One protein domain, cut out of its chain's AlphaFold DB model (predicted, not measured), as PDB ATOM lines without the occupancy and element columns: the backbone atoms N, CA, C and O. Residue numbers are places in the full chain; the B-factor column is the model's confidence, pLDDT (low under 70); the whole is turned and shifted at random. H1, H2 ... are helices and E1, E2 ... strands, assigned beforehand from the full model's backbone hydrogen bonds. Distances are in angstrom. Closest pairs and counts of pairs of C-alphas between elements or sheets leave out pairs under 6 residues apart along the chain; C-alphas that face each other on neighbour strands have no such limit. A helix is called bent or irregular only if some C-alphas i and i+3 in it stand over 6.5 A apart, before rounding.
ATOM      1  N   GLN A   4     -31.075 -36.163 -29.987       95.81
ATOM      2  CA  GLN A   4     -32.034 -36.788 -29.079       95.81
ATOM      3  C   GLN A   4     -31.444 -38.010 -28.368       95.81
ATOM      4  O   GLN A   4     -31.810 -38.267 -27.219       95.81
ATOM      5  N   GLU A   5     -30.529 -38.727 -29.033       95.69
ATOM      6  CA  GLU A   5     -29.813 -39.873 -28.468       95.69
ATOM      7  C   GLU A   5     -28.734 -39.462 -27.457       95.69
ATOM      8  O   GLU A   5     -28.324 -40.314 -26.678       95.69
ATOM      9  N   VAL A   6     -28.249 -38.213 -27.458       97.50
ATOM     10  CA  VAL A   6     -27.189 -37.774 -26.535       97.50
ATOM     11  C   VAL A   6     -27.737 -37.680 -25.110       97.50
ATOM     12  O   VAL A   6     -28.802 -37.104 -24.884       97.50
ATOM     13  N   GLU A   7     -26.984 -38.205 -24.144       97.31
ATOM     14  CA  GLU A   7     -27.303 -38.153 -22.709       97.31
ATOM     15  C   GLU A   7     -26.195 -37.526 -21.855       97.31
ATOM     16  O   GLU A   7     -26.454 -37.117 -20.722       97.31
ATOM     17  N   LEU A   8     -24.981 -37.402 -22.393       98.00
ATOM     18  CA  LEU A   8     -23.851 -36.764 -21.722       98.00
ATOM     19  C   LEU A   8     -22.985 -36.000 -22.725       98.00
ATOM     20  O   LEU A   8     -22.631 -36.521 -23.785       98.00
ATOM     21  N   ILE A   9     -22.604 -34.785 -22.336       98.50
ATOM     22  CA  ILE A   9     -21.598 -33.960 -23.005       98.50
ATOM     23  C   ILE A   9     -20.420 -33.774 -22.052       98.50
ATOM     24  O   ILE A   9     -20.603 -33.355 -20.908       98.50
ATOM     25  N   ILE A  10     -19.210 -34.077 -22.517       98.50
ATOM     26  CA  ILE A  10     -17.967 -33.830 -21.788       98.50
ATOM     27  C   ILE A  10     -17.184 -32.744 -22.509       98.50
ATOM     28  O   ILE A  10     -16.971 -32.851 -23.712       98.50
ATOM     29  N   PHE A  11     -16.705 -31.756 -21.760       98.69
ATOM     30  CA  PHE A  11     -15.734 -30.766 -22.209       98.69
ATOM     31  C   PHE A  11     -14.441 -30.948 -21.433       98.69
ATOM     32  O   PHE A  11     -14.468 -31.050 -20.207       98.69
ATOM     33  N   LYS A  12     -13.308 -30.944 -22.122       98.44
ATOM     34  CA  LYS A  12     -11.987 -30.899 -21.505       98.44
ATOM     35  C   LYS A  12     -11.067 -30.029 -22.344       98.44
ATOM     36  O   LYS A  12     -10.982 -30.210 -23.556       98.44
ATOM     37  N   VAL A  13     -10.360 -29.119 -21.683       98.06
ATOM     38  CA  VAL A  13      -9.234 -28.398 -22.282       98.06
ATOM     39  C   VAL A  13      -8.022 -28.621 -21.403       98.06
ATOM     40  O   VAL A  13      -8.081 -28.376 -20.195       98.06
ATOM     41  N   SER A  14      -6.935 -29.093 -22.003       97.81
ATOM     42  CA  SER A  14      -5.672 -29.311 -21.311       97.81
ATOM     43  C   SER A  14      -4.532 -28.578 -22.009       97.81
ATOM     44  O   SER A  14      -4.514 -28.441 -23.231       97.81
ATOM     45  N   ALA A  15      -3.574 -28.093 -21.229       96.25
ATOM     46  CA  ALA A  15      -2.330 -27.544 -21.739       96.25
ATOM     47  C   ALA A  15      -1.163 -28.189 -20.992       96.25
ATOM     48  O   ALA A  15      -1.155 -28.245 -19.764       96.25
ATOM     49  N   GLU A  16      -0.206 -28.733 -21.747       92.75
ATOM     50  CA  GLU A  16       0.980 -29.425 -21.212       92.75
ATOM     51  C   GLU A  16       0.635 -30.531 -20.189       92.75
ATOM     52  O   GLU A  16       1.347 -30.758 -19.214       92.75
ATOM     53  N   GLY A  17      -0.486 -31.229 -20.407       89.50
ATOM     54  CA  GLY A  17      -0.966 -32.308 -19.538       89.50
ATOM     55  C   GLY A  17      -1.713 -31.852 -18.280       89.50
ATOM     56  O   GLY A  17      -2.191 -32.708 -17.538       89.50
ATOM     57  N   GLN A  18      -1.852 -30.543 -18.042       95.69
ATOM     58  CA  GLN A  18      -2.698 -30.000 -16.978       95.69
ATOM     59  C   GLN A  18      -4.069 -29.612 -17.517       95.69
ATOM     60  O   GLN A  18      -4.176 -28.978 -18.567       95.69
ATOM     61  N   ASP A  19      -5.118 -29.940 -16.770       97.25
ATOM     62  CA  ASP A  19      -6.481 -29.615 -17.169       97.25
ATOM     63  C   ASP A  19      -6.834 -28.187 -16.746       97.25
ATOM     64  O   ASP A  19      -6.916 -27.869 -15.558       97.25
ATOM     65  N   ALA A  20      -7.079 -27.330 -17.734       96.81
ATOM     66  CA  ALA A  20      -7.546 -25.966 -17.519       96.81
ATOM     67  C   ALA A  20      -9.053 -25.930 -17.208       96.81
ATOM     68  O   ALA A  20      -9.542 -25.093 -16.442       96.81
ATOM     69  N   ILE A  21      -9.804 -26.863 -17.796       97.69
ATOM     70  CA  ILE A  21     -11.202 -27.131 -17.468       97.69
ATOM     71  C   ILE A  21     -11.548 -28.578 -17.792       97.69
ATOM     72  O   ILE A  21     -11.086 -29.138 -18.788       97.69
ATOM     73  N   HIS A  22     -12.415 -29.158 -16.972       98.44
ATOM     74  CA  HIS A  22     -13.118 -30.387 -17.287       98.44
ATOM     75  C   HIS A  22     -14.546 -30.287 -16.766       98.44
ATOM     76  O   HIS A  22     -14.782 -29.911 -15.614       98.44
ATOM     77  N   MET A  23     -15.501 -30.614 -17.625       98.56
ATOM     78  CA  MET A  23     -16.919 -30.502 -17.342       98.56
ATOM     79  C   MET A  23     -17.664 -31.704 -17.902       98.56
ATOM     80  O   MET A  23     -17.399 -32.132 -19.022       98.56
ATOM     81  N   LYS A  24     -18.623 -32.214 -17.136       98.31
ATOM     82  CA  LYS A  24     -19.598 -33.210 -17.579       98.31
ATOM     83  C   LYS A  24     -20.989 -32.629 -17.380       98.31
ATOM     84  O   LYS A  24     -21.310 -32.204 -16.272       98.31
ATOM     85  N   ILE A  25     -21.804 -32.618 -18.425       98.12
ATOM     86  CA  ILE A  25     -23.196 -32.168 -18.375       98.12
ATOM     87  C   ILE A  25     -24.076 -33.329 -18.824       98.12
ATOM     88  O   ILE A  25     -24.058 -33.715 -19.994       98.12
ATOM     89  N   TYR A  26     -24.834 -33.889 -17.890       97.44
ATOM     90  CA  TYR A  26     -25.781 -34.966 -18.149       97.44
ATOM     91  C   TYR A  26     -27.160 -34.395 -18.476       97.44
ATOM     92  O   TYR A  26     -27.599 -33.399 -17.896       97.44
ATOM     93  N   LYS A  27     -27.891 -35.073 -19.363       96.62
ATOM     94  CA  LYS A  27     -29.248 -34.691 -19.778       96.62
ATOM     95  C   LYS A  27     -30.253 -34.662 -18.626       96.62
ATOM     96  O   LYS A  27     -31.176 -33.860 -18.643       96.62
ATOM     97  N   ASN A  28     -30.062 -35.488 -17.599       94.75
ATOM     98  CA  ASN A  28     -30.904 -35.491 -16.398       94.75
ATOM     99  C   ASN A  28     -30.653 -34.287 -15.459       94.75
ATOM    100  O   ASN A  28     -31.357 -34.126 -14.463       94.75
ATOM    101  N   GLY A  29     -29.657 -33.447 -15.755       95.19
ATOM    102  CA  GLY A  29     -29.293 -32.283 -14.954       95.19
ATOM    103  C   GLY A  29     -28.152 -32.505 -13.966       95.19
ATOM    104  O   GLY A  29     -27.808 -31.566 -13.246       95.19
ATOM    105  N   THR A  30     -27.532 -33.688 -13.918       96.25
ATOM    106  CA  THR A  30     -26.254 -33.841 -13.211       96.25
ATOM    107  C   THR A  30     -25.185 -33.022 -13.932       96.25
ATOM    108  O   THR A  30     -25.012 -33.136 -15.143       96.25
ATOM    109  N   THR A  31     -24.465 -32.173 -13.204       97.38
ATOM    110  CA  THR A  31     -23.379 -31.354 -13.758       97.38
ATOM    111  C   THR A  31     -22.152 -31.474 -12.874       97.38
ATOM    112  O   THR A  31     -22.239 -31.225 -11.674       97.38
ATOM    113  N   CYS A  32     -21.017 -31.830 -13.471       97.75
ATOM    114  CA  CYS A  32     -19.719 -31.914 -12.809       97.75
ATOM    115  C   CYS A  32     -18.768 -30.903 -13.441       97.75
ATOM    116  O   CYS A  32     -18.728 -30.796 -14.667       97.75
ATOM    117  N   ARG A  33     -17.968 -30.198 -12.641       98.12
ATOM    118  CA  ARG A  33     -16.972 -29.258 -13.165       98.12
ATOM    119  C   ARG A  33     -15.792 -29.081 -12.222       98.12
ATOM    120  O   ARG A  33     -15.966 -28.993 -11.007       98.12
ATOM    121  N   TYR A  34     -14.613 -28.933 -12.812       97.44
ATOM    122  CA  TYR A  34     -13.515 -28.168 -12.232       97.44
ATOM    123  C   TYR A  34     -12.856 -27.297 -13.298       97.44
ATOM    124  O   TYR A  34     -12.895 -27.613 -14.489       97.44
ATOM    125  N   GLY A  35     -12.228 -26.209 -12.858       96.31
ATOM    126  CA  GLY A  35     -11.518 -25.297 -13.743       96.31
ATOM    127  C   GLY A  35     -12.420 -24.265 -14.419       96.31
ATOM    128  O   GLY A  35     -13.656 -24.355 -14.446       96.31
ATOM    129  N   VAL A  36     -11.768 -23.242 -14.960       94.25
ATOM    130  CA  VAL A  36     -12.409 -22.119 -15.659       94.25
ATOM    131  C   VAL A  36     -11.720 -21.803 -16.989       94.25
ATOM    132  O   VAL A  36     -11.938 -20.746 -17.559       94.25
ATOM    133  N   GLY A  37     -10.884 -22.713 -17.496       92.50
ATOM    134  CA  GLY A  37     -10.162 -22.541 -18.759       92.50
ATOM    135  C   GLY A  37      -8.800 -21.857 -18.616       92.50
ATOM    136  O   GLY A  37      -8.157 -21.585 -19.625       92.50
ATOM    137  N   GLY A  38      -8.339 -21.612 -17.384       93.31
ATOM    138  CA  GLY A  38      -6.998 -21.115 -17.080       93.31
ATOM    139  C   GLY A  38      -6.113 -22.164 -16.398       93.31
ATOM    140  O   GLY A  38      -6.578 -23.226 -15.994       93.31
ATOM    141  N   LEU A  39      -4.826 -21.841 -16.259       94.75
ATOM    142  CA  LEU A  39      -3.857 -22.612 -15.477       94.75
ATOM    143  C   LEU A  39      -3.339 -21.777 -14.294       94.75
ATOM    144  O   LEU A  39      -3.371 -20.545 -14.371       94.75
ATOM    145  N   PRO A  40      -2.855 -22.404 -13.205       96.31
ATOM    146  CA  PRO A  40      -2.736 -23.853 -12.959       96.31
ATOM    147  C   PRO A  40      -4.088 -24.560 -12.753       96.31
ATOM    148  O   PRO A  40      -5.110 -23.913 -12.531       96.31
ATOM    149  N   GLN A  41      -4.100 -25.895 -12.812       96.69
ATOM    150  CA  GLN A  41      -5.315 -26.679 -12.565       96.69
ATOM    151  C   GLN A  41      -5.921 -26.371 -11.182       96.69
ATOM    152  O   GLN A  41      -5.234 -26.365 -10.156       96.69
ATOM    153  N   LEU A  42      -7.238 -26.163 -11.143       97.25
ATOM    154  CA  LEU A  42      -7.977 -25.971  -9.896       97.25
ATOM    155  C   LEU A  42      -8.285 -27.318  -9.226       97.25
ATOM    156  O   LEU A  42      -8.751 -28.255  -9.870       97.25
ATOM    157  N   GLY A  43      -8.056 -27.396  -7.916       97.19
ATOM    158  CA  GLY A  43      -8.300 -28.566  -7.072       97.19
ATOM    159  C   GLY A  43      -9.677 -28.561  -6.409       97.19
ATOM    160  O   GLY A  43      -9.996 -29.491  -5.674       97.19
ATOM    161  N   ILE A  44     -10.484 -27.523  -6.652       98.44
ATOM    162  CA  ILE A  44     -11.873 -27.429  -6.197       98.44
ATOM    163  C   ILE A  44     -12.783 -27.887  -7.340       98.44
ATOM    164  O   ILE A  44     -12.756 -27.315  -8.431       98.44
ATOM    165  N   SER A  45     -13.602 -28.903  -7.098       98.12
ATOM    166  CA  SER A  45     -14.582 -29.420  -8.048       98.12
ATOM    167  C   SER A  45     -15.960 -29.537  -7.411       98.12
ATOM    168  O   SER A  45     -16.094 -29.693  -6.197       98.12
ATOM    169  N   GLY A  46     -16.993 -29.454  -8.244       98.12
ATOM    170  CA  GLY A  46     -18.380 -29.601  -7.826       98.12
ATOM    171  C   GLY A  46     -19.120 -30.590  -8.709       98.12
ATOM    172  O   GLY A  46     -18.891 -30.640  -9.917       98.12
ATOM    173  N   MET A  47     -20.026 -31.341  -8.096       97.81
ATOM    174  CA  MET A  47     -21.047 -32.139  -8.762       97.81
ATOM    175  C   MET A  47     -22.405 -31.799  -8.155       97.81
ATOM    176  O   MET A  47     -22.600 -31.985  -6.957       97.81
ATOM    177  N   SER A  48     -23.343 -31.328  -8.972       97.12
ATOM    178  CA  SER A  48     -24.692 -30.953  -8.531       97.12
ATOM    179  C   SER A  48     -25.767 -31.638  -9.362       97.12
ATOM    180  O   SER A  48     -25.572 -31.912 -10.546       97.12
ATOM    181  N   PHE A  49     -26.920 -31.870  -8.736       95.56
ATOM    182  CA  PHE A  49     -28.079 -32.535  -9.327       95.56
ATOM    183  C   PHE A  49     -29.209 -31.518  -9.493       95.56
ATOM    184  O   PHE A  49     -29.967 -31.253  -8.565       95.56
ATOM    185  N   PHE A  50     -29.310 -30.898 -10.669       94.62
ATOM    186  CA  PHE A  50     -30.324 -29.865 -10.909       94.62
ATOM    187  C   PHE A  50     -31.716 -30.426 -11.208       94.62
ATOM    188  O   PHE A  50     -32.675 -29.658 -11.227       94.62
ATOM    189  N   ASN A  51     -31.825 -31.731 -11.490       91.88
ATOM    190  CA  ASN A  51     -33.057 -32.388 -11.947       91.88
ATOM    191  C   ASN A  51     -33.727 -31.636 -13.116       91.88
ATOM    192  O   ASN A  51     -34.949 -31.555 -13.226       91.88
ATOM    193  N   SER A  52     -32.902 -31.024 -13.967       94.81
ATOM    194  CA  SER A  52     -33.302 -30.176 -15.084       94.81
ATOM    195  C   SER A  52     -32.233 -30.231 -16.165       94.81
ATOM    196  O   SER A  52     -31.051 -30.026 -15.890       94.81
ATOM    197  N   SER A  53     -32.655 -30.425 -17.410       96.44
ATOM    198  CA  SER A  53     -31.792 -30.460 -18.590       96.44
ATOM    199  C   SER A  53     -31.313 -29.076 -19.047       96.44
ATOM    200  O   SER A  53     -30.648 -28.988 -20.072       96.44
ATOM    201  N   LYS A  54     -31.594 -27.983 -18.315       97.06
ATOM    202  CA  LYS A  54     -31.387 -26.598 -18.792       97.06
ATOM    203  C   LYS A  54     -29.996 -26.315 -19.375       97.06
ATOM    204  O   LYS A  54     -29.889 -25.647 -20.398       97.06
ATOM    205  N   PHE A  55     -28.932 -26.821 -18.745       97.62
ATOM    206  CA  PHE A  55     -27.563 -26.633 -19.234       97.62
ATOM    207  C   PHE A  55     -27.274 -27.527 -20.438       97.62
ATOM    208  O   PHE A  55     -26.667 -27.082 -21.406       97.62
ATOM    209  N   PHE A  56     -27.747 -28.772 -20.392       98.25
ATOM    210  CA  PHE A  56     -27.600 -29.731 -21.478       98.25
ATOM    211  C   PHE A  56     -28.292 -29.232 -22.752       98.25
ATOM    212  O   PHE A  56     -27.654 -29.148 -23.798       98.25
ATOM    213  N   ASP A  57     -29.564 -28.841 -22.651       98.31
ATOM    214  CA  ASP A  57     -30.394 -28.413 -23.780       98.31
ATOM    215  C   ASP A  57     -29.829 -27.156 -24.450       98.31
ATOM    216  O   ASP A  57     -29.755 -27.080 -25.678       98.31
ATOM    217  N   ALA A  58     -29.361 -26.192 -23.649       98.19
ATOM    218  CA  ALA A  58     -28.736 -24.972 -24.151       98.19
ATOM    219  C   ALA A  58     -27.453 -25.249 -24.955       98.19
ATOM    220  O   ALA A  58     -27.167 -24.545 -25.926       98.19
ATOM    221  N   ILE A  59     -26.689 -26.274 -24.569       98.19
ATOM    222  CA  ILE A  59     -25.449 -26.657 -25.246       98.19
ATOM    223  C   ILE A  59     -25.718 -27.531 -26.467       98.19
ATOM    224  O   ILE A  59     -25.234 -27.212 -27.552       98.19
ATOM    225  N   ILE A  60     -26.508 -28.600 -26.338       98.06
ATOM    226  CA  ILE A  60     -26.755 -29.538 -27.444       98.06
ATOM    227  C   ILE A  60     -27.457 -28.862 -28.629       98.06
ATOM    228  O   ILE A  60     -27.224 -29.236 -29.778       98.06
ATOM    229  N   ALA A  61     -28.258 -27.819 -28.380       97.81
ATOM    230  CA  ALA A  61     -28.887 -27.020 -29.429       97.81
ATOM    231  C   ALA A  61     -27.867 -26.342 -30.362       97.81
ATOM    232  O   ALA A  61     -28.149 -26.171 -31.548       97.81
ATOM    233  N   LYS A  62     -26.680 -25.995 -29.847       97.25
ATOM    234  CA  LYS A  62     -25.597 -25.332 -30.592       97.25
ATOM    235  C   LYS A  62     -24.677 -26.305 -31.332       97.25
ATOM    236  O   LYS A  62     -23.850 -25.868 -32.128       97.25
ATOM    237  N   VAL A  63     -24.786 -27.606 -31.066       96.94
ATOM    238  CA  VAL A  63     -23.931 -28.625 -31.687       96.94
ATOM    239  C   VAL A  63     -24.409 -28.879 -33.122       96.94
ATOM    240  O   VAL A  63     -25.591 -29.161 -33.305       96.94
ATOM    241  N   PRO A  64     -23.555 -28.781 -34.150       95.25
ATOM    242  CA  PRO A  64     -23.913 -29.194 -35.508       95.25
ATOM    243  C   PRO A  64     -24.139 -30.708 -35.586       95.25
ATOM    244  O   PRO A  64     -23.451 -31.470 -34.902       95.25
ATOM    245  N   ASP A  65     -25.087 -31.157 -36.408       95.12
ATOM    246  CA  ASP A  65     -25.429 -32.583 -36.495       95.12
ATOM    247  C   ASP A  65     -24.247 -33.409 -37.039       95.12
ATOM    248  O   ASP A  65     -24.010 -34.526 -36.579       95.12
ATOM    249  N   GLU A  66     -23.415 -32.817 -37.901       93.50
ATOM    250  CA  GLU A  66     -22.229 -33.439 -38.500       93.50
ATOM    251  C   GLU A  66     -21.206 -33.890 -37.441       93.50
ATOM    252  O   GLU A  66     -20.543 -34.918 -37.595       93.50
ATOM    253  N   VAL A  67     -21.111 -33.163 -36.320       93.94
ATOM    254  CA  VAL A  67     -20.236 -33.521 -35.187       93.94
ATOM    255  C   VAL A  67     -20.721 -34.796 -34.490       93.94
ATOM    256  O   VAL A  67     -19.936 -35.544 -33.901       93.94
ATOM    257  N   LEU A  68     -22.026 -35.061 -34.550       96.31
ATOM    258  CA  LEU A  68     -22.632 -36.236 -33.940       96.31
ATOM    259  C   LEU A  68     -22.611 -37.456 -34.869       96.31
ATOM    260  O   LEU A  68     -22.747 -38.588 -34.397       96.31
ATOM    261  N   GLU A  69     -22.438 -37.261 -36.173       93.75
ATOM    262  CA  GLU A  69     -22.391 -38.340 -37.161       93.75
ATOM    263  C   GLU A  69     -21.090 -39.140 -37.094       93.75
ATOM    264  O   GLU A  69     -21.133 -40.372 -37.130       93.75
ATOM    265  N   SER A  70     -19.949 -38.461 -36.953       91.56
ATOM    266  CA  SER A  70     -18.632 -39.104 -36.929       91.56
ATOM    267  C   SER A  70     -17.618 -38.343 -36.067       91.56
ATOM    268  O   SER A  70     -17.713 -37.120 -35.937       91.56
ATOM    269  N   PRO A  71     -16.641 -39.042 -35.456       94.12
ATOM    270  CA  PRO A  71     -15.632 -38.389 -34.637       94.12
ATOM    271  C   PRO A  71     -14.701 -37.534 -35.500       94.12
ATOM    272  O   PRO A  71     -14.162 -37.991 -36.506       94.12
ATOM    273  N   SER A  72     -14.459 -36.303 -35.060       94.38
ATOM    274  CA  SER A  72     -13.511 -35.372 -35.668       94.38
ATOM    275  C   SER A  72     -12.219 -35.348 -34.858       94.38
ATOM    276  O   SER A  72     -12.206 -34.889 -33.716       94.38
ATOM    277  N   MET A  73     -11.125 -35.839 -35.438       95.94
ATOM    278  CA  MET A  73      -9.822 -35.891 -34.773       95.94
ATOM    279  C   MET A  73      -8.765 -35.146 -35.581       95.94
ATOM    280  O   MET A  73      -8.661 -35.324 -36.792       95.94
ATOM    281  N   TYR A  74      -7.966 -34.335 -34.897       96.75
ATOM    282  CA  TYR A  74      -6.782 -33.692 -35.450       96.75
ATOM    283  C   TYR A  74      -5.657 -33.722 -34.419       96.75
ATOM    284  O   TYR A  74      -5.875 -33.415 -33.247       96.75
ATOM    285  N   GLU A  75      -4.460 -34.091 -34.860       96.69
ATOM    286  CA  GLU A  75      -3.262 -34.152 -34.031       96.69
ATOM    287  C   GLU A  75      -2.058 -33.715 -34.870       96.69
ATOM    288  O   GLU A  75      -1.891 -34.159 -36.007       96.69
ATOM    289  N   GLU A  76      -1.237 -32.833 -34.307       96.25
ATOM    290  CA  GLU A  76       0.043 -32.401 -34.870       96.25
ATOM    291  C   GLU A  76       1.175 -32.586 -33.850       96.25
ATOM    292  O   GLU A  76       0.936 -32.791 -32.657       96.25
ATOM    293  N   GLU A  77       2.423 -32.525 -34.315       96.56
ATOM    294  CA  GLU A  77       3.574 -32.500 -33.412       96.56
ATOM    295  C   GLU A  77       3.566 -31.214 -32.578       96.56
ATOM    296  O   GLU A  77       3.329 -30.130 -33.105       96.56
ATOM    297  N   THR A  78       3.867 -31.326 -31.280       96.88
ATOM    298  CA  THR A  78       3.772 -30.206 -30.327       96.88
ATOM    299  C   THR A  78       5.126 -29.843 -29.688       96.88
ATOM    300  O   THR A  78       5.267 -29.952 -28.462       96.88
ATOM    301  N   PRO A  79       6.160 -29.464 -30.468       96.56
ATOM    302  CA  PRO A  79       7.486 -29.144 -29.931       96.56
ATOM    303  C   PRO A  79       7.497 -27.919 -29.002       96.56
ATOM    304  O   PRO A  79       8.410 -27.786 -28.191       96.56
ATOM    305  N   ASN A  80       6.495 -27.035 -29.082       95.31
ATOM    306  CA  ASN A  80       6.365 -25.844 -28.234       95.31
ATOM    307  C   ASN A  80       5.365 -26.041 -27.082       95.31
ATOM    308  O   ASN A  80       4.881 -25.060 -26.510       95.31
ATOM    309  N   GLY A  81       5.034 -27.292 -26.761       94.88
ATOM    310  CA  GLY A  81       3.989 -27.642 -25.807       94.88
ATOM    311  C   GLY A  81       2.633 -27.843 -26.482       94.88
ATOM    312  O   GLY A  81       2.362 -27.329 -27.568       94.88
ATOM    313  N   SER A  82       1.780 -28.626 -25.825       96.38
ATOM    314  CA  SER A  82       0.492 -29.065 -26.361       96.38
ATOM    315  C   SER A  82      -0.679 -28.299 -25.756       96.38
ATOM    316  O   SER A  82      -0.718 -28.110 -24.542       96.38
ATOM    317  N   LEU A  83      -1.662 -27.965 -26.587       96.69
ATOM    318  CA  LEU A  83      -3.013 -27.558 -26.211       96.69
ATOM    319  C   LEU A  83      -3.990 -28.591 -26.778       96.69
ATOM    320  O   LEU A  83      -3.994 -28.840 -27.983       96.69
ATOM    321  N   GLU A  84      -4.799 -29.213 -25.929       97.88
ATOM    322  CA  GLU A  84      -5.769 -30.225 -26.341       97.88
ATOM    323  C   GLU A  84      -7.190 -29.789 -25.990       97.88
ATOM    324  O   GLU A  84      -7.484 -29.480 -24.837       97.88
ATOM    325  N   TYR A  85      -8.073 -29.809 -26.985       98.00
ATOM    326  CA  TYR A  85      -9.516 -29.665 -26.816       98.00
ATOM    327  C   TYR A  85     -10.178 -31.022 -27.022       98.00
ATOM    328  O   TYR A  85      -9.958 -31.674 -28.046       98.00
ATOM    329  N   VAL A  86     -11.034 -31.420 -26.086       98.31
ATOM    330  CA  VAL A  86     -11.879 -32.608 -26.197       98.31
ATOM    331  C   VAL A  86     -13.320 -32.225 -25.897       98.31
ATOM    332  O   VAL A  86     -13.630 -31.738 -24.810       98.31
ATOM    333  N   ILE A  87     -14.208 -32.496 -26.850       98.50
ATOM    334  CA  ILE A  87     -15.653 -32.497 -26.637       98.50
ATOM    335  C   ILE A  87     -16.153 -33.890 -26.972       98.50
ATOM    336  O   ILE A  87     -16.023 -34.313 -28.115       98.50
ATOM    337  N   ALA A  88     -16.715 -34.603 -26.003       98.19
ATOM    338  CA  ALA A  88     -17.246 -35.943 -26.222       98.19
ATOM    339  C   ALA A  88     -18.752 -35.983 -25.969       98.19
ATOM    340  O   ALA A  88     -19.240 -35.435 -24.983       98.19
ATOM    341  N   PHE A  89     -19.467 -36.677 -26.846       98.19
ATOM    342  CA  PHE A  89     -20.897 -36.931 -26.744       98.19
ATOM    343  C   PHE A  89     -21.115 -38.421 -26.542       98.19
ATOM    344  O   PHE A  89     -20.602 -39.238 -27.313       98.19
ATOM    345  N   TYR A  90     -21.889 -38.765 -25.524       97.50
ATOM    346  CA  TYR A  90     -22.276 -40.138 -25.240       97.50
ATOM    347  C   TYR A  90     -23.777 -40.295 -25.437       97.50
ATOM    348  O   TYR A  90     -24.564 -39.450 -25.004       97.50
ATOM    349  N   GLY A  91     -24.142 -41.358 -26.155       96.19
ATOM    350  CA  GLY A  91     -25.523 -41.681 -26.493       96.19
ATOM    351  C   GLY A  91     -26.292 -42.289 -25.320       96.19
ATOM    352  O   GLY A  91     -25.814 -42.284 -24.194       96.19
ATOM    353  N   VAL A  92     -27.446 -42.889 -25.607       95.19
ATOM    354  CA  VAL A  92     -28.299 -43.538 -24.601       95.19
ATOM    355  C   VAL A  92     -27.539 -44.616 -23.825       95.19
ATOM    356  O   VAL A  92     -26.755 -45.373 -24.409       95.19
ATOM    357  N   SER A  93     -27.772 -44.705 -22.524       93.75
ATOM    358  CA  SER A  93     -27.232 -45.749 -21.654       93.75
ATOM    359  C   SER A  93     -27.848 -47.133 -21.933       93.75
ATOM    360  O   SER A  93     -29.066 -47.288 -21.992       93.75
ATOM    361  N   LYS A  94     -27.013 -48.170 -22.092       92.38
ATOM    362  CA  LYS A  94     -27.421 -49.573 -22.314       92.38
ATOM    363  C   LYS A  94     -28.031 -50.203 -21.068       92.38
ATOM    364  O   LYS A  94     -28.954 -51.002 -21.184       92.38
ATOM    365  N   ASN A  95     -27.487 -49.882 -19.895       90.81
ATOM    366  CA  ASN A  95     -27.894 -50.454 -18.612       90.81
ATOM    367  C   ASN A  95     -28.947 -49.601 -17.882       90.81
ATOM    368  O   ASN A  95     -29.364 -49.968 -16.789       90.81
ATOM    369  N   GLY A  96     -29.390 -48.487 -18.478       86.00
ATOM    370  CA  GLY A  96     -30.380 -47.578 -17.890       86.00
ATOM    371  C   GLY A  96     -29.823 -46.649 -16.805       86.00
ATOM    372  O   GLY A  96     -30.557 -45.807 -16.296       86.00
ATOM    373  N   ASP A  97     -28.533 -46.764 -16.476       87.31
ATOM    374  CA  ASP A  97     -27.872 -45.878 -15.523       87.31
ATOM    375  C   ASP A  97     -27.609 -44.506 -16.149       87.31
ATOM    376  O   ASP A  97     -27.155 -44.404 -17.288       87.31
ATOM    377  N   THR A  98     -27.813 -43.443 -15.372       77.88
ATOM    378  CA  THR A  98     -27.474 -42.063 -15.744       77.88
ATOM    379  C   THR A  98     -26.367 -41.553 -14.819       77.88
ATOM    380  O   THR A  98     -26.646 -41.080 -13.716       77.88
ATOM    381  N   GLY A  99     -25.097 -41.699 -15.209       80.88
ATOM    382  CA  GLY A  99     -23.960 -41.292 -14.373       80.88
ATOM    383  C   GLY A  99     -22.648 -41.979 -14.743       80.88
ATOM    384  O   GLY A  99     -22.483 -42.474 -15.851       80.88
ATOM    385  N   GLU A 100     -21.706 -42.034 -13.802       85.12
ATOM    386  CA  GLU A 100     -20.383 -42.658 -14.003       85.12
ATOM    387  C   GLU A 100     -20.440 -44.184 -14.225       85.12
ATOM    388  O   GLU A 100     -19.476 -44.769 -14.703       85.12
ATOM    389  N   ARG A 101     -21.560 -44.837 -13.883       88.38
ATOM    390  CA  ARG A 101     -21.796 -46.278 -14.108       88.38
ATOM    391  C   ARG A 101     -22.509 -46.588 -15.428       88.38
ATOM    392  O   ARG A 101     -22.749 -47.754 -15.729       88.38
ATOM    393  N   ALA A 102     -22.874 -45.558 -16.189       91.69
ATOM    394  CA  ALA A 102     -23.588 -45.725 -17.444       91.69
ATOM    395  C   ALA A 102     -22.725 -46.448 -18.482       91.69
ATOM    396  O   ALA A 102     -21.574 -46.083 -18.734       91.69
ATOM    397  N   GLU A 103     -23.314 -47.450 -19.126       93.19
ATOM    398  CA  GLU A 103     -22.712 -48.134 -20.263       93.19
ATOM    399  C   GLU A 103     -23.233 -47.523 -21.557       93.19
ATOM    400  O   GLU A 103     -24.310 -47.858 -22.040       93.19
ATOM    401  N   TRP A 104     -22.480 -46.610 -22.150       94.94
ATOM    402  CA  TRP A 104     -22.971 -45.846 -23.291       94.94
ATOM    403  C   TRP A 104     -23.115 -46.700 -24.556       94.94
ATOM    404  O   TRP A 104     -22.230 -47.478 -24.923       94.94
ATOM    405  N   THR A 105     -24.234 -46.544 -25.267       94.69
ATOM    406  CA  THR A 105     -24.484 -47.249 -26.538       94.69
ATOM    407  C   THR A 105     -23.523 -46.837 -27.642       94.69
ATOM    408  O   THR A 105     -23.113 -47.676 -28.445       94.69
ATOM    409  N   LYS A 106     -23.195 -45.544 -27.696       94.94
ATOM    410  CA  LYS A 106     -22.392 -44.901 -28.736       94.94
ATOM    411  C   LYS A 106     -21.607 -43.746 -28.121       94.94
ATOM    412  O   LYS A 106     -22.075 -43.122 -27.167       94.94
ATOM    413  N   SER A 107     -20.468 -43.415 -28.716       95.94
ATOM    414  CA  SER A 107     -19.739 -42.178 -28.442       95.94
ATOM    415  C   SER A 107     -19.224 -41.556 -29.741       95.94
ATOM    416  O   SER A 107     -18.987 -42.249 -30.729       95.94
ATOM    417  N   THR A 108     -19.109 -40.233 -29.753       97.31
ATOM    418  CA  THR A 108     -18.479 -39.442 -30.822       97.31
ATOM    419  C   THR A 108     -17.945 -38.145 -30.218       97.31
ATOM    420  O   THR A 108     -18.128 -37.899 -29.024       97.31
ATOM    421  N   GLY A 109     -17.286 -37.303 -31.006       96.81
ATOM    422  CA  GLY A 109     -16.814 -36.023 -30.506       96.81
ATOM    423  C   GLY A 109     -15.753 -35.358 -31.356       96.81
ATOM    424  O   GLY A 109     -15.449 -35.781 -32.468       96.81
ATOM    425  N   ILE A 110     -15.179 -34.311 -30.780       97.81
ATOM    426  CA  ILE A 110     -14.075 -33.537 -31.326       97.81
ATOM    427  C   ILE A 110     -12.864 -33.758 -30.418       97.81
ATOM    428  O   ILE A 110     -12.967 -33.571 -29.205       97.81
ATOM    429  N   ARG A 111     -11.716 -34.118 -30.994       97.75
ATOM    430  CA  ARG A 111     -10.414 -34.107 -30.317       97.75
ATOM    431  C   ARG A 111      -9.408 -33.360 -31.180       97.75
ATOM    432  O   ARG A 111      -9.073 -33.822 -32.267       97.75
ATOM    433  N   LEU A 112      -8.926 -32.223 -30.694       98.00
ATOM    434  CA  LEU A 112      -7.905 -31.420 -31.362       98.00
ATOM    435  C   LEU A 112      -6.694 -31.335 -30.443       98.00
ATOM    436  O   LEU A 112      -6.803 -30.743 -29.373       98.00
ATOM    437  N   ARG A 113      -5.558 -31.895 -30.853       97.75
ATOM    438  CA  ARG A 113      -4.273 -31.728 -30.171       97.75
ATOM    439  C   ARG A 113      -3.366 -30.855 -31.027       97.75
ATOM    440  O   ARG A 113      -3.005 -31.241 -32.134       97.75
ATOM    441  N   LEU A 114      -3.032 -29.685 -30.500       97.44
ATOM    442  CA  LEU A 114      -2.391 -28.589 -31.217       97.44
ATOM    443  C   LEU A 114      -1.082 -28.190 -30.536       97.44
ATOM    444  O   LEU A 114      -0.967 -28.243 -29.310       97.44
ATOM    445  N   ASP A 115      -0.115 -27.734 -31.319       97.12
ATOM    446  CA  ASP A 115       1.045 -27.010 -30.816       97.12
ATOM    447  C   ASP A 115       0.617 -25.612 -30.344       97.12
ATOM    448  O   ASP A 115      -0.246 -24.963 -30.943       97.12
ATOM    449  N   ARG A 116       1.242 -25.079 -29.290       91.75
ATOM    450  CA  ARG A 116       0.920 -23.724 -28.794       91.75
ATOM    451  C   ARG A 116       1.171 -22.614 -29.824       91.75
ATOM    452  O   ARG A 116       0.661 -21.507 -29.656       91.75
ATOM    453  N   ARG A 117       1.951 -22.881 -30.877       94.12
ATOM    454  CA  ARG A 117       2.207 -21.971 -32.005       94.12
ATOM    455  C   ARG A 117       1.551 -22.439 -33.306       94.12
ATOM    456  O   ARG A 117       1.972 -22.012 -34.385       94.12
ATOM    457  N   THR A 118       0.525 -23.284 -33.206       93.94
ATOM    458  CA  THR A 118      -0.194 -23.832 -34.354       93.94
ATOM    459  C   THR A 118      -0.640 -22.753 -35.345       93.94
ATOM    460  O   THR A 118      -1.086 -21.661 -34.978       93.94
ATOM    461  N   GLN A 119      -0.545 -23.084 -36.631       91.94
ATOM    462  CA  GLN A 119      -1.163 -22.319 -37.719       91.94
ATOM    463  C   GLN A 119      -2.476 -22.956 -38.176       91.94
ATOM    464  O   GLN A 119      -3.034 -22.551 -39.195       91.94
ATOM    465  N   PHE A 120      -2.987 -23.941 -37.436       91.69
ATOM    466  CA  PHE A 120      -4.252 -24.586 -37.732       91.69
ATOM    467  C   PHE A 120      -5.397 -23.562 -37.682       91.69
ATOM    468  O   PHE A 120      -5.785 -23.050 -36.630       91.69
ATOM    469  N   ARG A 121      -5.929 -23.227 -38.862       88.88
ATOM    470  CA  ARG A 121      -7.093 -22.353 -39.055       88.88
ATOM    471  C   ARG A 121      -8.241 -23.199 -39.593       88.88
ATOM    472  O   ARG A 121      -8.467 -23.247 -40.796       88.88
ATOM    473  N   HIS A 122      -8.941 -23.892 -38.701       92.50
ATOM    474  CA  HIS A 122     -10.065 -24.750 -39.075       92.50
ATOM    475  C   HIS A 122     -11.329 -24.388 -38.281       92.50
ATOM    476  O   HIS A 122     -11.226 -24.155 -37.071       92.50
ATOM    477  N   PRO A 123     -12.527 -24.404 -38.900       92.75
ATOM    478  CA  PRO A 123     -13.786 -24.114 -38.210       92.75
ATOM    479  C   PRO A 123     -14.030 -24.969 -36.959       92.75
ATOM    480  O   PRO A 123     -14.611 -24.487 -35.994       92.75
ATOM    481  N   MET A 124     -13.529 -26.211 -36.933       92.88
ATOM    482  CA  MET A 124     -13.650 -27.095 -35.761       92.88
ATOM    483  C   MET A 124     -12.945 -26.571 -34.514       92.88
ATOM    484  O   MET A 124     -13.453 -26.784 -33.419       92.88
ATOM    485  N   LEU A 125     -11.820 -25.866 -34.656       94.75
ATOM    486  CA  LEU A 125     -11.165 -25.244 -33.505       94.75
ATOM    487  C   LEU A 125     -12.045 -24.136 -32.924       94.75
ATOM    488  O   LEU A 125     -12.282 -24.102 -31.722       94.75
ATOM    489  N   SER A 126     -12.586 -23.273 -33.788       94.44
ATOM    490  CA  SER A 126     -13.494 -22.204 -33.365       94.44
ATOM    491  C   SER A 126     -14.769 -22.756 -32.726       94.44
ATOM    492  O   SER A 126     -15.222 -22.217 -31.718       94.44
ATOM    493  N   LEU A 127     -15.319 -23.847 -33.268       95.75
ATOM    494  CA  LEU A 127     -16.472 -24.532 -32.695       95.75
ATOM    495  C   LEU A 127     -16.152 -25.118 -31.315       95.75
ATOM    496  O   LEU A 127     -16.919 -24.906 -30.379       95.75
ATOM    497  N   ALA A 128     -15.032 -25.835 -31.183       96.44
ATOM    498  CA  ALA A 128     -14.645 -26.468 -29.928       96.44
ATOM    499  C   ALA A 128     -14.401 -25.436 -28.818       96.44
ATOM    500  O   ALA A 128     -14.885 -25.602 -27.696       96.44
ATOM    501  N   ASP A 129     -13.709 -24.346 -29.150       94.81
ATOM    502  CA  ASP A 129     -13.486 -23.235 -28.232       94.81
ATOM    503  C   ASP A 129     -14.813 -22.568 -27.840       94.81
ATOM    504  O   ASP A 129     -15.131 -22.479 -26.655       94.81
ATOM    505  N   SER A 130     -15.653 -22.209 -28.817       95.38
ATOM    506  CA  SER A 130     -16.930 -21.526 -28.560       95.38
ATOM    507  C   SER A 130     -17.884 -22.365 -27.712       95.38
ATOM    508  O   SER A 130     -18.420 -21.859 -26.731       95.38
ATOM    509  N   LEU A 131     -18.060 -23.654 -28.026       97.06
ATOM    510  CA  LEU A 131     -18.920 -24.543 -27.236       97.06
ATOM    511  C   LEU A 131     -18.404 -24.711 -25.802       97.06
ATOM    512  O   LEU A 131     -19.196 -24.703 -24.861       97.06
ATOM    513  N   THR A 132     -17.084 -24.836 -25.626       97.12
ATOM    514  CA  THR A 132     -16.476 -24.938 -24.292       97.12
ATOM    515  C   THR A 132     -16.692 -23.655 -23.496       97.12
ATOM    516  O   THR A 132     -17.069 -23.715 -22.323       97.12
ATOM    517  N   MET A 133     -16.484 -22.492 -24.115       94.94
ATOM    518  CA  MET A 133     -16.684 -21.196 -23.464       94.94
ATOM    519  C   MET A 133     -18.151 -20.963 -23.108       94.94
ATOM    520  O   MET A 133     -18.436 -20.538 -21.993       94.94
ATOM    521  N   ASP A 134     -19.078 -21.320 -23.994       96.19
ATOM    522  CA  ASP A 134     -20.514 -21.223 -23.731       96.19
ATOM    523  C   ASP A 134     -20.933 -22.126 -22.559       96.19
ATOM    524  O   ASP A 134     -21.676 -21.697 -21.677       96.19
ATOM    525  N   ALA A 135     -20.425 -23.364 -22.497       97.81
ATOM    526  CA  ALA A 135     -20.676 -24.274 -21.375       97.81
ATOM    527  C   ALA A 135     -20.092 -23.738 -20.062       97.81
ATOM    528  O   ALA A 135     -20.714 -23.832 -19.001       97.81
ATOM    529  N   THR A 136     -18.906 -23.136 -20.139       96.62
ATOM    530  CA  THR A 136     -18.234 -22.477 -19.015       96.62
ATOM    531  C   THR A 136     -19.066 -21.311 -18.496       96.62
ATOM    532  O   THR A 136     -19.348 -21.255 -17.303       96.62
ATOM    533  N   GLU A 137     -19.524 -20.428 -19.378       95.50
ATOM    534  CA  GLU A 137     -20.341 -19.266 -19.031       95.50
ATOM    535  C   GLU A 137     -21.674 -19.670 -18.394       95.50
ATOM    536  O   GLU A 137     -21.990 -19.199 -17.301       95.50
ATOM    537  N   LEU A 138     -22.395 -20.625 -18.994       96.44
ATOM    538  CA  LEU A 138     -23.666 -21.139 -18.460       96.44
ATOM    539  C   LEU A 138     -23.545 -21.723 -17.049       96.44
ATOM    540  O   LEU A 138     -24.518 -21.736 -16.298       96.44
ATOM    541  N   THR A 139     -22.366 -22.232 -16.696       97.25
ATOM    542  CA  THR A 139     -22.123 -22.906 -15.417       97.25
ATOM    543  C   THR A 139     -21.287 -22.071 -14.443       97.25
ATOM    544  O   THR A 139     -21.040 -22.524 -13.327       97.25
ATOM    545  N   ASN A 140     -20.860 -20.856 -14.815       96.25
ATOM    546  CA  ASN A 140     -19.968 -20.028 -13.995       96.25
ATOM    547  C   ASN A 140     -20.605 -19.609 -12.674       96.25
ATOM    548  O   ASN A 140     -19.969 -19.737 -11.634       96.25
ATOM    549  N   GLU A 141     -21.857 -19.156 -12.709       95.81
ATOM    550  CA  GLU A 141     -22.578 -18.727 -11.511       95.81
ATOM    551  C   GLU A 141     -22.702 -19.867 -10.484       95.81
ATOM    552  O   GLU A 141     -22.504 -19.664  -9.287       95.81
ATOM    553  N   TRP A 142     -22.992 -21.084 -10.948       97.12
ATOM    554  CA  TRP A 142     -23.044 -22.266 -10.089       97.12
ATOM    555  C   TRP A 142     -21.658 -22.659  -9.569       97.12
ATOM    556  O   TRP A 142     -21.490 -22.941  -8.384       97.12
ATOM    557  N   TYR A 143     -20.653 -22.687 -10.445       98.12
ATOM    558  CA  TYR A 143     -19.304 -23.085 -10.052       98.12
ATOM    559  C   TYR A 143     -18.664 -22.070  -9.094       98.12
ATOM    560  O   TYR A 143     -17.905 -22.455  -8.208       98.12
ATOM    561  N   PHE A 144     -19.030 -20.791  -9.198       97.62
ATOM    562  CA  PHE A 144     -18.693 -19.768  -8.211       97.62
ATOM    563  C   PHE A 144     -19.228 -20.130  -6.819       97.62
ATOM    564  O   PHE A 144     -18.462 -20.123  -5.859       97.62
ATOM    565  N   ASP A 145     -20.494 -20.550  -6.705       97.62
ATOM    566  CA  ASP A 145     -21.076 -20.986  -5.426       97.62
ATOM    567  C   ASP A 145     -20.359 -22.219  -4.847       97.62
ATOM    568  O   ASP A 145     -20.145 -22.298  -3.636       97.62
ATOM    569  N   VAL A 146     -19.946 -23.165  -5.700       98.44
ATOM    570  CA  VAL A 146     -19.120 -24.320  -5.298       98.44
ATOM    571  C   VAL A 146     -17.794 -23.851  -4.695       98.44
ATOM    572  O   VAL A 146     -17.398 -24.314  -3.626       98.44
ATOM    573  N   VAL A 147     -17.114 -22.914  -5.358       98.31
ATOM    574  CA  VAL A 147     -15.828 -22.374  -4.898       98.31
ATOM    575  C   VAL A 147     -15.982 -21.581  -3.596       98.31
ATOM    576  O   VAL A 147     -15.158 -21.730  -2.689       98.31
ATOM    577  N   LEU A 148     -17.047 -20.788  -3.454       97.56
ATOM    578  CA  LEU A 148     -17.338 -20.074  -2.211       97.56
ATOM    579  C   LEU A 148     -17.640 -21.027  -1.058       97.56
ATOM    580  O   LEU A 148     -17.144 -20.808   0.048       97.56
ATOM    581  N   ASN A 149     -18.415 -22.084  -1.301       97.44
ATOM    582  CA  ASN A 149     -18.676 -23.095  -0.287       97.44
ATOM    583  C   ASN A 149     -17.366 -23.767   0.148       97.44
ATOM    584  O   ASN A 149     -17.073 -23.809   1.340       97.44
ATOM    585  N   ALA A 150     -16.507 -24.147  -0.802       97.69
ATOM    586  CA  ALA A 150     -15.210 -24.734  -0.485       97.69
ATOM    587  C   ALA A 150     -14.322 -23.820   0.378       97.69
ATOM    588  O   ALA A 150     -13.717 -24.286   1.344       97.69
ATOM    589  N   ARG A 151     -14.254 -22.519   0.049       97.38
ATOM    590  CA  ARG A 151     -13.390 -21.539   0.731       97.38
ATOM    591  C   ARG A 151     -13.947 -21.037   2.061       97.38
ATOM    592  O   ARG A 151     -13.173 -20.784   2.981       97.38
ATOM    593  N   TYR A 152     -15.253 -20.806   2.143       96.00
ATOM    594  CA  TYR A 152     -15.879 -20.085   3.257       96.00
ATOM    595  C   TYR A 152     -16.893 -20.923   4.038       96.00
ATOM    596  O   TYR A 152     -17.437 -20.426   5.030       96.00
ATOM    597  N   ASN A 153     -17.138 -22.171   3.625       95.31
ATOM    598  CA  ASN A 153     -18.156 -23.059   4.188       95.31
ATOM    599  C   ASN A 153     -19.541 -22.390   4.225       95.31
ATOM    600  O   ASN A 153     -20.221 -22.363   5.254       95.31
ATOM    601  N   VAL A 154     -19.908 -21.759   3.108       94.56
ATOM    602  CA  VAL A 154     -21.187 -21.070   2.916       94.56
ATOM    603  C   VAL A 154     -22.006 -21.772   1.839       94.56
ATOM    604  O   VAL A 154     -21.540 -21.981   0.723       94.56
ATOM    605  N   LEU A 155     -23.251 -22.116   2.154       94.88
ATOM    606  CA  LEU A 155     -24.163 -22.770   1.225       94.88
ATOM    607  C   LEU A 155     -25.044 -21.727   0.531       94.88
ATOM    608  O   LEU A 155     -25.908 -21.128   1.168       94.88
ATOM    609  N   SER A 156     -24.837 -21.514  -0.766       96.44
ATOM    610  CA  SER A 156     -25.716 -20.662  -1.578       96.44
ATOM    611  C   SER A 156     -27.137 -21.235  -1.650       96.44
ATOM    612  O   SER A 156     -27.319 -22.440  -1.813       96.44
ATOM    613  N   SER A 157     -28.154 -20.371  -1.599       95.06
ATOM    614  CA  SER A 157     -29.569 -20.740  -1.733       95.06
ATOM    615  C   SER A 157     -29.934 -21.326  -3.100       95.06
ATOM    616  O   SER A 157     -31.002 -21.915  -3.240       95.06
ATOM    617  N   THR A 158     -29.076 -21.156  -4.109       93.88
ATOM    618  CA  THR A 158     -29.248 -21.718  -5.459       93.88
ATOM    619  C   THR A 158     -28.434 -22.988  -5.693       93.88
ATOM    620  O   THR A 158     -28.574 -23.610  -6.747       93.88
ATOM    621  N   LEU A 159     -27.582 -23.385  -4.741       95.00
ATOM    622  CA  LEU A 159     -26.801 -24.614  -4.833       95.00
ATOM    623  C   LEU A 159     -27.679 -25.805  -4.400       95.00
ATOM    624  O   LEU A 159     -28.194 -25.782  -3.281       95.00
ATOM    625  N   PRO A 160     -27.866 -26.848  -5.237       94.56
ATOM    626  CA  PRO A 160     -28.637 -28.030  -4.846       94.56
ATOM    627  C   PRO A 160     -28.107 -28.660  -3.554       94.56
ATOM    628  O   PRO A 160     -26.890 -28.721  -3.357       94.56
ATOM    629  N   GLN A 161     -28.998 -29.145  -2.687       91.12
ATOM    630  CA  GLN A 161     -28.620 -29.671  -1.368       91.12
ATOM    631  C   GLN A 161     -27.713 -30.900  -1.472       91.12
ATOM    632  O   GLN A 161     -26.800 -31.065  -0.669       91.12
ATOM    633  N   GLU A 162     -27.919 -31.728  -2.492       92.69
ATOM    634  CA  GLU A 162     -27.142 -32.937  -2.762       92.69
ATOM    635  C   GLU A 162     -25.810 -32.649  -3.480       92.69
ATOM    636  O   GLU A 162     -25.176 -33.563  -4.006       92.69
ATOM    637  N   THR A 163     -25.378 -31.384  -3.541       96.38
ATOM    638  CA  THR A 163     -24.109 -31.020  -4.179       96.38
ATOM    639  C   THR A 163     -22.929 -31.637  -3.439       96.38
ATOM    640  O   THR A 163     -22.749 -31.444  -2.238       96.38
ATOM    641  N   ILE A 164     -22.074 -32.327  -4.188       97.19
ATOM    642  CA  ILE A 164     -20.822 -32.894  -3.700       97.19
ATOM    643  C   ILE A 164     -19.682 -31.980  -4.139       97.19
ATOM    644  O   ILE A 164     -19.503 -31.725  -5.330       97.19
ATOM    645  N   ILE A 165     -18.905 -31.504  -3.170       97.94
ATOM    646  CA  ILE A 165     -17.729 -30.663  -3.395       97.94
ATOM    647  C   ILE A 165     -16.490 -31.472  -3.035       97.94
ATOM    648  O   ILE A 165     -16.410 -32.049  -1.951       97.94
ATOM    649  N   THR A 166     -15.525 -31.524  -3.949       97.88
ATOM    650  CA  THR A 166     -14.188 -32.051  -3.663       97.88
ATOM    651  C   THR A 166     -13.212 -30.889  -3.651       97.88
ATOM    652  O   THR A 166     -13.241 -30.039  -4.537       97.88
ATOM    653  N   GLN A 167     -12.351 -30.845  -2.643       97.88
ATOM    654  CA  GLN A 167     -11.389 -29.769  -2.439       97.88
ATOM    655  C   GLN A 167     -10.107 -30.314  -1.795       97.88
ATOM    656  O   GLN A 167     -10.114 -31.446  -1.291       97.88
ATOM    657  N   PRO A 168      -9.010 -29.539  -1.787       98.00
ATOM    658  CA  PRO A 168      -7.817 -29.887  -1.027       98.00
ATOM    659  C   PRO A 168      -8.111 -30.088   0.465       98.00
ATOM    660  O   PRO A 168      -9.128 -29.636   0.989       98.00
ATOM    661  N   LYS A 169      -7.205 -30.773   1.167       96.56
ATOM    662  CA  LYS A 169      -7.437 -31.172   2.565       96.56
ATOM    663  C   LYS A 169      -7.124 -30.062   3.558       96.56
ATOM    664  O   LYS A 169      -7.675 -30.070   4.657       96.56
ATOM    665  N   THR A 170      -6.208 -29.162   3.212       97.88
ATOM    666  CA  THR A 170      -5.748 -28.110   4.120       97.88
ATOM    667  C   THR A 170      -6.317 -26.751   3.738       97.88
ATOM    668  O   THR A 170      -6.516 -26.447   2.563       97.88
ATOM    669  N   GLU A 171      -6.522 -25.899   4.739       97.31
ATOM    670  CA  GLU A 171      -7.022 -24.537   4.530       97.31
ATOM    671  C   GLU A 171      -6.080 -23.685   3.665       97.31
ATOM    672  O   GLU A 171      -6.532 -22.874   2.861       97.31
ATOM    673  N   ALA A 172      -4.764 -23.901   3.777       97.94
ATOM    674  CA  ALA A 172      -3.772 -23.206   2.960       97.94
ATOM    675  C   ALA A 172      -3.902 -23.564   1.469       97.94
ATOM    676  O   ALA A 172      -3.890 -22.677   0.619       97.94
ATOM    677  N   GLU A 173      -4.080 -24.849   1.148       98.19
ATOM    678  CA  GLU A 173      -4.293 -25.294  -0.234       98.19
ATOM    679  C   GLU A 173      -5.643 -24.804  -0.774       98.19
ATOM    680  O   GLU A 173      -5.716 -24.325  -1.904       98.19
ATOM    681  N   ILE A 174      -6.716 -24.875   0.026       98.38
ATOM    682  CA  ILE A 174      -8.035 -24.348  -0.360       98.38
ATOM    683  C   ILE A 174      -7.928 -22.855  -0.691       98.38
ATOM    684  O   ILE A 174      -8.440 -22.411  -1.721       98.38
ATOM    685  N   HIS A 175      -7.234 -22.083   0.148       97.94
ATOM    686  CA  HIS A 175      -7.011 -20.662  -0.082       97.94
ATOM    687  C   HIS A 175      -6.221 -20.398  -1.367       97.94
ATOM    688  O   HIS A 175      -6.647 -19.565  -2.164       97.94
ATOM    689  N   GLN A 176      -5.141 -21.138  -1.613       98.19
ATOM    690  CA  GLN A 176      -4.347 -21.008  -2.835       98.19
ATOM    691  C   GLN A 176      -5.169 -21.319  -4.096       98.19
ATOM    692  O   GLN A 176      -5.131 -20.574  -5.074       98.19
ATOM    693  N   HIS A 177      -5.958 -22.396  -4.081       98.25
ATOM    694  CA  HIS A 177      -6.818 -22.744  -5.211       98.25
ATOM    695  C   HIS A 177      -7.950 -21.733  -5.427       98.25
ATOM    696  O   HIS A 177      -8.337 -21.487  -6.570       98.25
ATOM    697  N   PHE A 178      -8.453 -21.119  -4.356       98.12
ATOM    698  CA  PHE A 178      -9.374 -19.992  -4.446       98.12
ATOM    699  C   PHE A 178      -8.713 -18.772  -5.109       98.12
ATOM    700  O   PHE A 178      -9.293 -18.188  -6.020       98.12
ATOM    701  N   GLU A 179      -7.483 -18.417  -4.731       97.44
ATOM    702  CA  GLU A 179      -6.742 -17.325  -5.377       97.44
ATOM    703  C   GLU A 179      -6.482 -17.600  -6.861       97.44
ATOM    704  O   GLU A 179      -6.653 -16.714  -7.697       97.44
ATOM    705  N   TRP A 180      -6.119 -18.835  -7.219       97.62
ATOM    706  CA  TRP A 180      -5.975 -19.233  -8.621       97.62
ATOM    707  C   TRP A 180      -7.285 -19.106  -9.389       97.62
ATOM    708  O   TRP A 180      -7.277 -18.561 -10.490       97.62
ATOM    709  N   TYR A 181      -8.399 -19.552  -8.805       97.62
ATOM    710  CA  TYR A 181      -9.724 -19.378  -9.393       97.62
ATOM    711  C   TYR A 181     -10.009 -17.899  -9.677       97.62
ATOM    712  O   TYR A 181     -10.292 -17.546 -10.819       97.62
ATOM    713  N   ILE A 182      -9.862 -17.028  -8.672       96.38
ATOM    714  CA  ILE A 182     -10.100 -15.589  -8.825       96.38
ATOM    715  C   ILE A 182      -9.197 -15.002  -9.910       96.38
ATOM    716  O   ILE A 182      -9.695 -14.354 -10.826       96.38
ATOM    717  N   ASN A 183      -7.895 -15.285  -9.879       95.00
ATOM    718  CA  ASN A 183      -6.954 -14.782 -10.880       95.00
ATOM    719  C   ASN A 183      -7.326 -15.226 -12.301       95.00
ATOM    720  O   ASN A 183      -7.283 -14.417 -13.227       95.00
ATOM    721  N   GLN A 184      -7.729 -16.483 -12.490       94.62
ATOM    722  CA  GLN A 184      -8.154 -16.987 -13.797       94.62
ATOM    723  C   GLN A 184      -9.465 -16.347 -14.267       94.62
ATOM    724  O   GLN A 184      -9.590 -16.009 -15.443       94.62
ATOM    725  N   MET A 185     -10.424 -16.122 -13.364       94.50
ATOM    726  CA  MET A 185     -11.672 -15.427 -13.693       94.50
ATOM    727  C   MET A 185     -11.419 -13.962 -14.083       94.50
ATOM    728  O   MET A 185     -11.953 -13.492 -15.086       94.50
TER     729      MET A 185
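What this domain is: This is residues 4 to 185 of the 244 residues of an uncharacterized protein of Chitinophaga filiformis (UniProt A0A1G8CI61). A broad wall of eight strands, twisted, has one face covered by the long bent helix H3, whose arms H3a and H3b cross over the strands, with the shorter H1 and H2 over the same face; no named helix covers the other face. H4 packs beside H3b and only grazes the sheet. The 182 printed residues hold four named helices and eight strands, in chain order E1 E2 E3 E4 H1 H2 E5 E6 E7 H3 E8 H4, and the class is mixed. The mixed sheet runs E5 E7 E6 E1 E2 E3 E4 E8, and with H1, H3a and H3b on one face it makes two layers, helices over a sheet. The whole is compact, with a radius of gyration of the C-alphas of 16.7 A and spans of 44, 43 and 24 A.

Where its parts are: The strands are E1, residues 8 to 15, 23.4 A long from C-alpha 8 at (-23.851, -36.764, -21.722); E2, 18 to 26, 23.6 A; E3, 30 to 35; E4, 45 to 49; E5, 72 to 75; E6, 82 to 90, 25.3 A; E7, 107 to 115, 25.8 A; and E8, 164 to 166. H1 is residues 54 to 60 and H2 residues 65 to 69. H3, residues 123 to 152, was assigned as one helix by its hydrogen bonds but is bent, with C-alphas 138 and 141 7.4 A apart; its arms are H3a, 123 to 138, 22.3 A, and H3b, 141 to 152, 16.3 A. H4, residues 171 to 185, is 20.9 A long and ends at C-alpha 185 (-11.672, -15.427, -13.693).

How they stand to each other: E1 to E4 form a meander, each strand the antiparallel neighbour of the one before, in three hairpins: N 11 and O 23 are 2.8 A apart, N 24 and O 32 2.8 A, N 31 and O 48 2.9 A. E8 is antiparallel to E4, with N 47 and O 164 at 2.8 A. E6 is antiparallel to E1, with N 10 and O 88 at 2.8 A, and to E7 in a hairpin, with N 110 and O 87 at 2.8 A. Edge strand E5 is parallel to E7, with N 74 and O 111 at 2.9 A. H3a runs across the strands at a height of 9.4 A over the sheet, its closest C-alphas to E1 being those of Phe 11 and Thr 132, 6.2 A. H3b runs across them at 9.0 A, with Gly 46 and Val 146 its closest C-alphas to E4, 5.9 A. The arms stand at a steep tilt of 57 degrees. With residues 131 to 138 alone, H3a touches H1, closest C-alphas Ile 59 and Ala 135, 6.6 A, opposite ways at a shallow tilt of 2 degrees. H2 is only just over E7, on which 3 of its C-alphas fall. H3b touches H4 with residues 147 to 151 alone, closest C-alphas Arg 151 and Ile 174, 6.1 A. In H1, H2, H3a, H3b and H4 every O i to N i+4 pair is within hydrogen-bond range.

The domain as a whole: The farthest C-alphas, of Glu 77 and Ser 157, are 47.3 A apart. The printed part has no cut; its long links are E6 to E7, 16 residues, and H3 to E8, 11. Mean pLDDT of the printed part is 95.8, and no printed residue is under 70.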